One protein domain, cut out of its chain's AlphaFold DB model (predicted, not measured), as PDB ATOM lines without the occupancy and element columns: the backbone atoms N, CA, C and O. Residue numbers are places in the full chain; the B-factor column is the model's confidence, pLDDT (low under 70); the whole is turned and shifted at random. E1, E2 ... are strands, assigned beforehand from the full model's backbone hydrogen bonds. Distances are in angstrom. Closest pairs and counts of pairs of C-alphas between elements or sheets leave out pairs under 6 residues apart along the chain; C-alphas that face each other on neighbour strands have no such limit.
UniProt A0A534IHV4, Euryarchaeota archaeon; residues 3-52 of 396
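This is residues 3 to 52 of the 396 residues of a protein of Euryarchaeota archaeon (UniProt A0A534IHV4). Two small hairpins, E1 with E2 and E3 with E4, join through E1 and E3 into one strongly twisted, curled sheet, in which the long bent strand E3 reaches from E1 to E4. The unnamed stretch of residues 14 to 33 and the loop of residues 43 to 48 hold the opposite ends of the longest axis, at Gly 25 and Asn 45. The printed part has 50 residues with four named strands, E1 to E4 along the chain, and no named helix; the sheet's order is E2, E1, E3, E4, mixed. The class is all strand, though 21 of the 50 residues are in named elements; the whole is compact, with a radius of gyration of the C-alphas of 9.7 A and spans of 27 by 17 by 15 A.

E3, residues 34 to 42, measures 19.4 A and ends at C-alpha 42 (-28.190, 1.615, -13.925). E1, residues 3 to 7, measures 12.6 A from C-alpha 3 (-41.155, 1.009, -6.554). E2 is residues 10 to 13, 10.5 A, and E4 residues 49 to 51, 6.9 A.

E3 bends by 70 degrees at residue 39, and its pairing is staggered: residues 37 to 39 pair with E1, residues 40 to 42 with E4. E1 and E3 are parallel at 37 degrees, with N 38 and O 4 2.8 A apart. The hairpin E3 and E4 is antiparallel at 110 degrees, with N 41 and O 50 at 2.9 A. The hairpin E1 and E2 is antiparallel at 154 degrees, with N 5 and O 12 at 2.8 A. These N and O pairs are within hydrogen-bond range. The closest C-alphas of the edge strands E2 and E4, those of Phe 12 and Ala 49, are 6.4 A apart. E2 and E3 are only just apart, 8.3 A at their closest.

The C-alphas of Gly 25 and Asn 45, the two farthest apart, are 28.9 A apart. The link E2 to E3, 20 residues, is long. The printed part has no cut; its mean pLDDT is 84.5, and no printed residue is under 70.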
ATOM      1  N   ARG A   3     -41.693   2.345  -6.826       86.31
ATOM      2  CA  ARG A   3     -41.155   1.009  -6.554       86.31
ATOM      3  C   ARG A   3     -39.713   1.123  -6.079       86.31
ATOM      4  O   ARG A   3     -39.016   2.089  -6.400       86.31
ATOM      5  N   ARG A   4     -39.280   0.143  -5.287       88.00
ATOM      6  CA  ARG A   4     -37.887  -0.007  -4.862       88.00
ATOM      7  C   ARG A   4     -37.119  -0.767  -5.934       88.00
ATOM      8  O   ARG A   4     -37.400  -1.933  -6.172       88.00
ATOM      9  N   ILE A   5     -36.161  -0.113  -6.568       87.88
ATOM     10  CA  ILE A   5     -35.268  -0.724  -7.544       87.88
ATOM     11  C   ILE A   5     -34.072  -1.296  -6.791       87.88
ATOM     12  O   ILE A   5     -33.272  -0.538  -6.244       87.88
ATOM     13  N   VAL A   6     -33.967  -2.619  -6.754       86.19
ATOM     14  CA  VAL A   6     -32.873  -3.334  -6.089       86.19
ATOM     15  C   VAL A   6     -31.756  -3.576  -7.100       86.19
ATOM     16  O   VAL A   6     -31.967  -4.221  -8.129       86.19
ATOM     17  N   LYS A   7     -30.576  -3.039  -6.790       82.50
ATOM     18  CA  LYS A   7     -29.300  -3.290  -7.464       82.50
ATOM     19  C   LYS A   7     -28.360  -4.031  -6.506       82.50
ATOM     20  O   LYS A   7     -28.568  -3.953  -5.295       82.50
ATOM     21  N   PRO A   8     -27.297  -4.679  -7.013       76.50
ATOM     22  CA  PRO A   8     -26.224  -5.191  -6.155       76.50
ATOM     23  C   PRO A   8     -25.619  -4.101  -5.249       76.50
ATOM     24  O   PRO A   8     -25.267  -4.391  -4.112       76.50
ATOM     25  N   ASP A   9     -25.597  -2.847  -5.710       77.81
ATOM     26  CA  ASP A   9     -24.997  -1.720  -4.981       77.81
ATOM     27  C   ASP A   9     -25.953  -1.023  -3.989       77.81
ATOM     28  O   ASP A   9     -25.546  -0.099  -3.287       77.81
ATOM     29  N   GLY A  10     -27.238  -1.403  -3.941       85.19
ATOM     30  CA  GLY A  10     -28.220  -0.789  -3.038       85.19
ATOM     31  C   GLY A  10     -29.647  -0.706  -3.587       85.19
ATOM     32  O   GLY A  10     -29.952  -1.170  -4.687       85.19
ATOM     33  N   THR A  11     -30.547  -0.099  -2.807       89.38
ATOM     34  CA  THR A  11     -31.966   0.074  -3.169       89.38
ATOM     35  C   THR A  11     -32.272   1.535  -3.499       89.38
ATOM     36  O   THR A  11     -31.870   2.442  -2.775       89.38
ATOM     37  N   PHE A  12     -33.000   1.777  -4.590       90.12
ATOM     38  CA  PHE A  12     -33.277   3.118  -5.116       90.12
ATOM     39  C   PHE A  12     -34.772   3.336  -5.367       90.12
ATOM     40  O   PHE A  12     -35.513   2.400  -5.656       90.12
ATOM     41  N   CYS A  13     -35.243   4.577  -5.286       88.31
ATOM     42  CA  CYS A  13     -36.627   4.927  -5.602       88.31
ATOM     43  C   CYS A  13     -36.825   5.074  -7.119       88.31
ATOM     44  O   CYS A  13     -36.161   5.906  -7.732       88.31
ATOM     45  N   SER A  14     -37.781   4.363  -7.724       84.50
ATOM     46  CA  SER A  14     -38.060   4.481  -9.170       84.50
ATOM     47  C   SER A  14     -38.558   5.870  -9.593       84.50
ATOM     48  O   SER A  14     -38.306   6.325 -10.709       84.50
ATOM     49  N   SER A  15     -39.222   6.592  -8.685       83.69
ATOM     50  CA  SER A  15     -39.817   7.897  -8.983       83.69
ATOM     51  C   SER A  15     -38.804   9.044  -8.944       83.69
ATOM     52  O   SER A  15     -38.783   9.846  -9.878       83.69
ATOM     53  N   CYS A  16     -37.946   9.126  -7.919       84.25
ATOM     54  CA  CYS A  16     -36.954  10.207  -7.792       84.25
ATOM     55  C   CYS A  16     -35.510   9.780  -8.091       84.25
ATOM     56  O   CYS A  16     -34.724  10.618  -8.514       84.25
ATOM     57  N   GLY A  17     -35.179   8.490  -8.009       80.44
ATOM     58  CA  GLY A  17     -33.842   7.957  -8.287       80.44
ATOM     59  C   GLY A  17     -32.890   7.960  -7.090       80.44
ATOM     60  O   GLY A  17     -31.775   7.467  -7.225       80.44
ATOM     61  N   ASN A  18     -33.314   8.472  -5.931       86.06
ATOM     62  CA  ASN A  18     -32.483   8.504  -4.728       86.06
ATOM     63  C   ASN A  18     -32.383   7.135  -4.058       86.06
ATOM     64  O   ASN A  18     -33.318   6.330  -4.129       86.06
ATOM     65  N   ALA A  19     -31.259   6.911  -3.379       87.88
ATOM     66  CA  ALA A  19     -31.069   5.762  -2.509       87.88
ATOM     67  C   ALA A  19     -32.104   5.787  -1.377       87.88
ATOM     68  O   ALA A  19     -32.408   6.842  -0.815       87.88
ATOM     69  N   VAL A  20     -32.677   4.627  -1.083       88.06
ATOM     70  CA  VAL A  20     -33.690   4.445  -0.044       88.06
ATOM     71  C   VAL A  20     -33.431   3.149   0.700       88.06
ATOM     72  O   VAL A  20     -32.966   2.173   0.112       88.06
ATOM     73  N   ASP A  21     -33.770   3.120   1.984       84.94
ATOM     74  CA  ASP A  21     -33.631   1.911   2.787       84.94
ATOM     75  C   ASP A  21     -34.537   0.790   2.275       84.94
ATOM     76  O   ASP A  21     -35.698   1.007   1.902       84.94
ATOM     77  N   ALA A  22     -34.030  -0.443   2.319       80.69
ATOM     78  CA  ALA A  22     -34.760  -1.624   1.867       80.69
ATOM     79  C   ALA A  22     -36.100  -1.811   2.607       80.69
ATOM     80  O   ALA A  22     -37.055  -2.313   2.018       80.69
ATOM     81  N   SER A  23     -36.213  -1.342   3.855       81.31
ATOM     82  CA  SER A  23     -37.411  -1.435   4.703       81.31
ATOM     83  C   SER A  23     -38.319  -0.194   4.684       81.31
ATOM     84  O   SER A  23     -39.409  -0.240   5.256       81.31
ATOM     85  N   ALA A  24     -37.944   0.903   4.013       81.94
ATOM     86  CA  ALA A  24     -38.725   2.146   4.038       81.94
ATOM     87  C   ALA A  24     -40.101   1.978   3.366       81.94
ATOM     88  O   ALA A  24     -40.198   1.491   2.244       81.94
ATOM     89  N   GLY A  25     -41.191   2.385   4.023       84.94
ATOM     90  CA  GLY A  25     -42.541   2.322   3.432       84.94
ATOM     91  C   GLY A  25     -42.831   3.440   2.420       84.94
ATOM     92  O   GLY A  25     -43.687   3.291   1.548       84.94
ATOM     93  N   ILE A  26     -42.111   4.559   2.526       89.88
ATOM     94  CA  ILE A  26     -42.298   5.783   1.735       89.88
ATOM     95  C   ILE A  26     -40.918   6.341   1.386       89.88
ATOM     96  O   ILE A  26     -39.982   6.245   2.179       89.88
ATOM     97  N   CYS A  27     -40.772   6.940   0.206       88.06
ATOM     98  CA  CYS A  27     -39.556   7.660  -0.145       88.06
ATOM     99  C   CYS A  27     -39.478   8.997   0.608       88.06
ATOM    100  O   CYS A  27     -40.296   9.882   0.366       88.06
ATOM    101  N   TYR A  28     -38.461   9.184   1.451       87.69
ATOM    102  CA  TYR A  28     -38.261  10.435   2.196       87.69
ATOM    103  C   TYR A  28     -38.004  11.660   1.304       87.69
ATOM    104  O   TYR A  28     -38.252  12.781   1.732       87.69
ATOM    105  N   THR A  29     -37.532  11.471   0.065       87.62
ATOM    106  CA  THR A  29     -37.272  12.592  -0.853       87.62
ATOM    107  C   THR A  29     -38.514  13.026  -1.629       87.62
ATOM    108  O   THR A  29     -38.792  14.216  -1.707       87.62
ATOM    109  N   CYS A  30     -39.258  12.092  -2.233       87.00
ATOM    110  CA  CYS A  30     -40.405  12.442  -3.084       87.00
ATOM    111  C   CYS A  30     -41.777  12.201  -2.443       87.00
ATOM    112  O   CYS A  30     -42.795  12.467  -3.076       87.00
ATOM    113  N   GLY A  31     -41.824  11.667  -1.219       86.19
ATOM    114  CA  GLY A  31     -43.060  11.420  -0.472       86.19
ATOM    115  C   GLY A  31     -43.956  10.318  -1.050       86.19
ATOM    116  O   GLY A  31     -45.065  10.120  -0.564       86.19
ATOM    117  N   GLN A  32     -43.511   9.599  -2.086       87.44
ATOM    118  CA  GLN A  32     -44.298   8.534  -2.708       87.44
ATOM    119  C   GLN A  32     -44.205   7.232  -1.893       87.44
ATOM    120  O   GLN A  32     -43.091   6.823  -1.548       87.44
ATOM    121  N   PRO A  33     -45.335   6.553  -1.613       89.19
ATOM    122  CA  PRO A  33     -45.324   5.230  -1.000       89.19
ATOM    123  C   PRO A  33     -44.769   4.176  -1.966       89.19
ATOM    124  O   PRO A  33     -44.904   4.307  -3.192       89.19
ATOM    125  N   PHE A  34     -44.146   3.137  -1.404       89.00
ATOM    126  CA  PHE A  34     -43.579   2.026  -2.164       89.00
ATOM    127  C   PHE A  34     -44.544   0.843  -2.268       89.00
ATOM    128  O   PHE A  34     -44.946   0.283  -1.254       89.00
ATOM    129  N   GLU A  35     -44.839   0.400  -3.491       86.00
ATOM    130  CA  GLU A  35     -45.738  -0.741  -3.754       86.00
ATOM    131  C   GLU A  35     -45.015  -2.095  -3.887       86.00
ATOM    132  O   GLU A  35     -45.644  -3.117  -4.141       86.00
ATOM    133  N   GLY A  36     -43.690  -2.128  -3.719       82.75
ATOM    134  CA  GLY A  36     -42.903  -3.359  -3.809       82.75
ATOM    135  C   GLY A  36     -41.446  -3.114  -4.187       82.75
ATOM    136  O   GLY A  36     -41.001  -1.964  -4.253       82.75
ATOM    137  N   ALA A  37     -40.714  -4.204  -4.423       83.50
ATOM    138  CA  ALA A  37     -39.336  -4.201  -4.905       83.50
ATOM    139  C   ALA A  37     -39.247  -4.881  -6.283       83.50
ATOM    140  O   ALA A  37     -39.878  -5.912  -6.506       83.50
ATOM    141  N   ALA A  38     -38.472  -4.298  -7.196       83.50
ATOM    142  CA  ALA A  38     -38.204  -4.803  -8.536       83.50
ATOM    143  C   ALA A  38     -36.690  -4.801  -8.791       83.50
ATOM    144  O   ALA A  38     -35.977  -3.910  -8.327       83.50
ATOM    145  N   ALA A  39     -36.191  -5.791  -9.529       82.75
ATOM    146  CA  ALA A  39     -34.803  -5.791  -9.981       82.75
ATOM    147  C   ALA A  39     -34.610  -4.719 -11.064       82.75
ATOM    148  O   ALA A  39     -35.449  -4.565 -11.959       82.75
ATOM    149  N   GLY A  40     -33.506  -3.981 -11.001       83.12
ATOM    150  CA  GLY A  40     -33.204  -2.978 -12.015       83.12
ATOM    151  C   GLY A  40     -31.722  -2.749 -12.230       83.12
ATOM    152  O   GLY A  40     -30.878  -3.242 -11.488       83.12
ATOM    153  N   ALA A  41     -31.419  -1.999 -13.281       82.56
ATOM    154  CA  ALA A  41     -30.065  -1.692 -13.718       82.56
ATOM    155  C   ALA A  41     -29.809  -0.181 -13.654       82.56
ATOM    156  O   ALA A  41     -30.721   0.630 -13.477       82.56
ATOM    157  N   ALA A  42     -28.540   0.216 -13.720       83.62
ATOM    158  CA  ALA A  42     -28.190   1.615 -13.925       83.62
ATOM    159  C   ALA A  42     -28.384   1.971 -15.400       83.62
ATOM    160  O   ALA A  42     -27.935   1.238 -16.276       83.62
ATOM    161  N   CYS A  43     -29.029   3.102 -15.673       83.06
ATOM    162  CA  CYS A  43     -29.023   3.663 -17.011       83.06
ATOM    163  C   CYS A  43     -27.568   3.964 -17.411       83.06
ATOM    164  O   CYS A  43     -26.890   4.674 -16.666       83.06
ATOM    165  N   PRO A  44     -27.088   3.485 -18.571       81.00
ATOM    166  CA  PRO A  44     -25.709   3.705 -19.003       81.00
ATOM    167  C   PRO A  44     -25.403   5.178 -19.307       81.00
ATOM    168  O   PRO A  44     -24.244   5.567 -19.296       81.00
ATOM    169  N   ASN A  45     -26.429   5.998 -19.558       82.56
ATOM    170  CA  ASN A  45     -26.259   7.412 -19.888       82.56
ATOM    171  C   ASN A  45     -26.328   8.321 -18.648       82.56
ATOM    172  O   ASN A  45     -25.424   9.110 -18.404       82.56
ATOM    173  N   CYS A  46     -27.378   8.206 -17.824       82.31
ATOM    174  CA  CYS A  46     -27.571   9.099 -16.670       82.31
ATOM    175  C   CYS A  46     -27.306   8.453 -15.301       82.31
ATOM    176  O   CYS A  46     -27.539   9.087 -14.274       82.31
ATOM    177  N   GLY A  47     -26.905   7.177 -15.248       78.62
ATOM    178  CA  GLY A  47     -26.620   6.442 -14.007       78.62
ATOM    179  C   GLY A  47     -27.843   6.104 -13.143       78.62
ATOM    180  O   GLY A  47     -27.742   5.331 -12.185       78.62
ATOM    181  N   ARG A  48     -29.027   6.633 -13.477       81.75
ATOM    182  CA  ARG A  48     -30.250   6.449 -12.687       81.75
ATOM    183  C   ARG A  48     -30.643   4.979 -12.590       81.75
ATOM    184  O   ARG A  48     -30.476   4.221 -13.539       81.75
ATOM    185  N   ALA A  49     -31.168   4.563 -11.441       84.50
ATOM    186  CA  ALA A  49     -31.781   3.248 -11.302       84.50
ATOM    187  C   ALA A  49     -33.072   3.175 -12.124       84.50
ATOM    188  O   ALA A  49     -33.952   4.020 -11.959       84.50
ATOM    189  N   VAL A  50     -33.158   2.180 -13.003       84.81
ATOM    190  CA  VAL A  50     -34.320   1.934 -13.860       84.81
ATOM    191  C   VAL A  50     -34.733   0.470 -13.726       84.81
ATOM    192  O   VAL A  50     -33.872  -0.394 -13.550       84.81
ATOM    193  N   GLU A  51     -36.035   0.187 -13.751       83.62
ATOM    194  CA  GLU A  51     -36.536  -1.192 -13.702       83.62
ATOM    195  C   GLU A  51     -36.057  -1.966 -14.938       83.62
ATOM    196  O   GLU A  51     -36.034  -1.432 -16.044       83.62
ATOM    197  N   ALA A  52     -35.690  -3.240 -14.769       77.50
ATOM    198  CA  ALA A  52     -35.159  -4.057 -15.869       77.50
ATOM    199  C   ALA A  52     -36.170  -4.287 -17.015       77.50
ATOM    200  O   ALA A  52     -35.799  -4.721 -18.104       77.50
TER     201      ALA A  52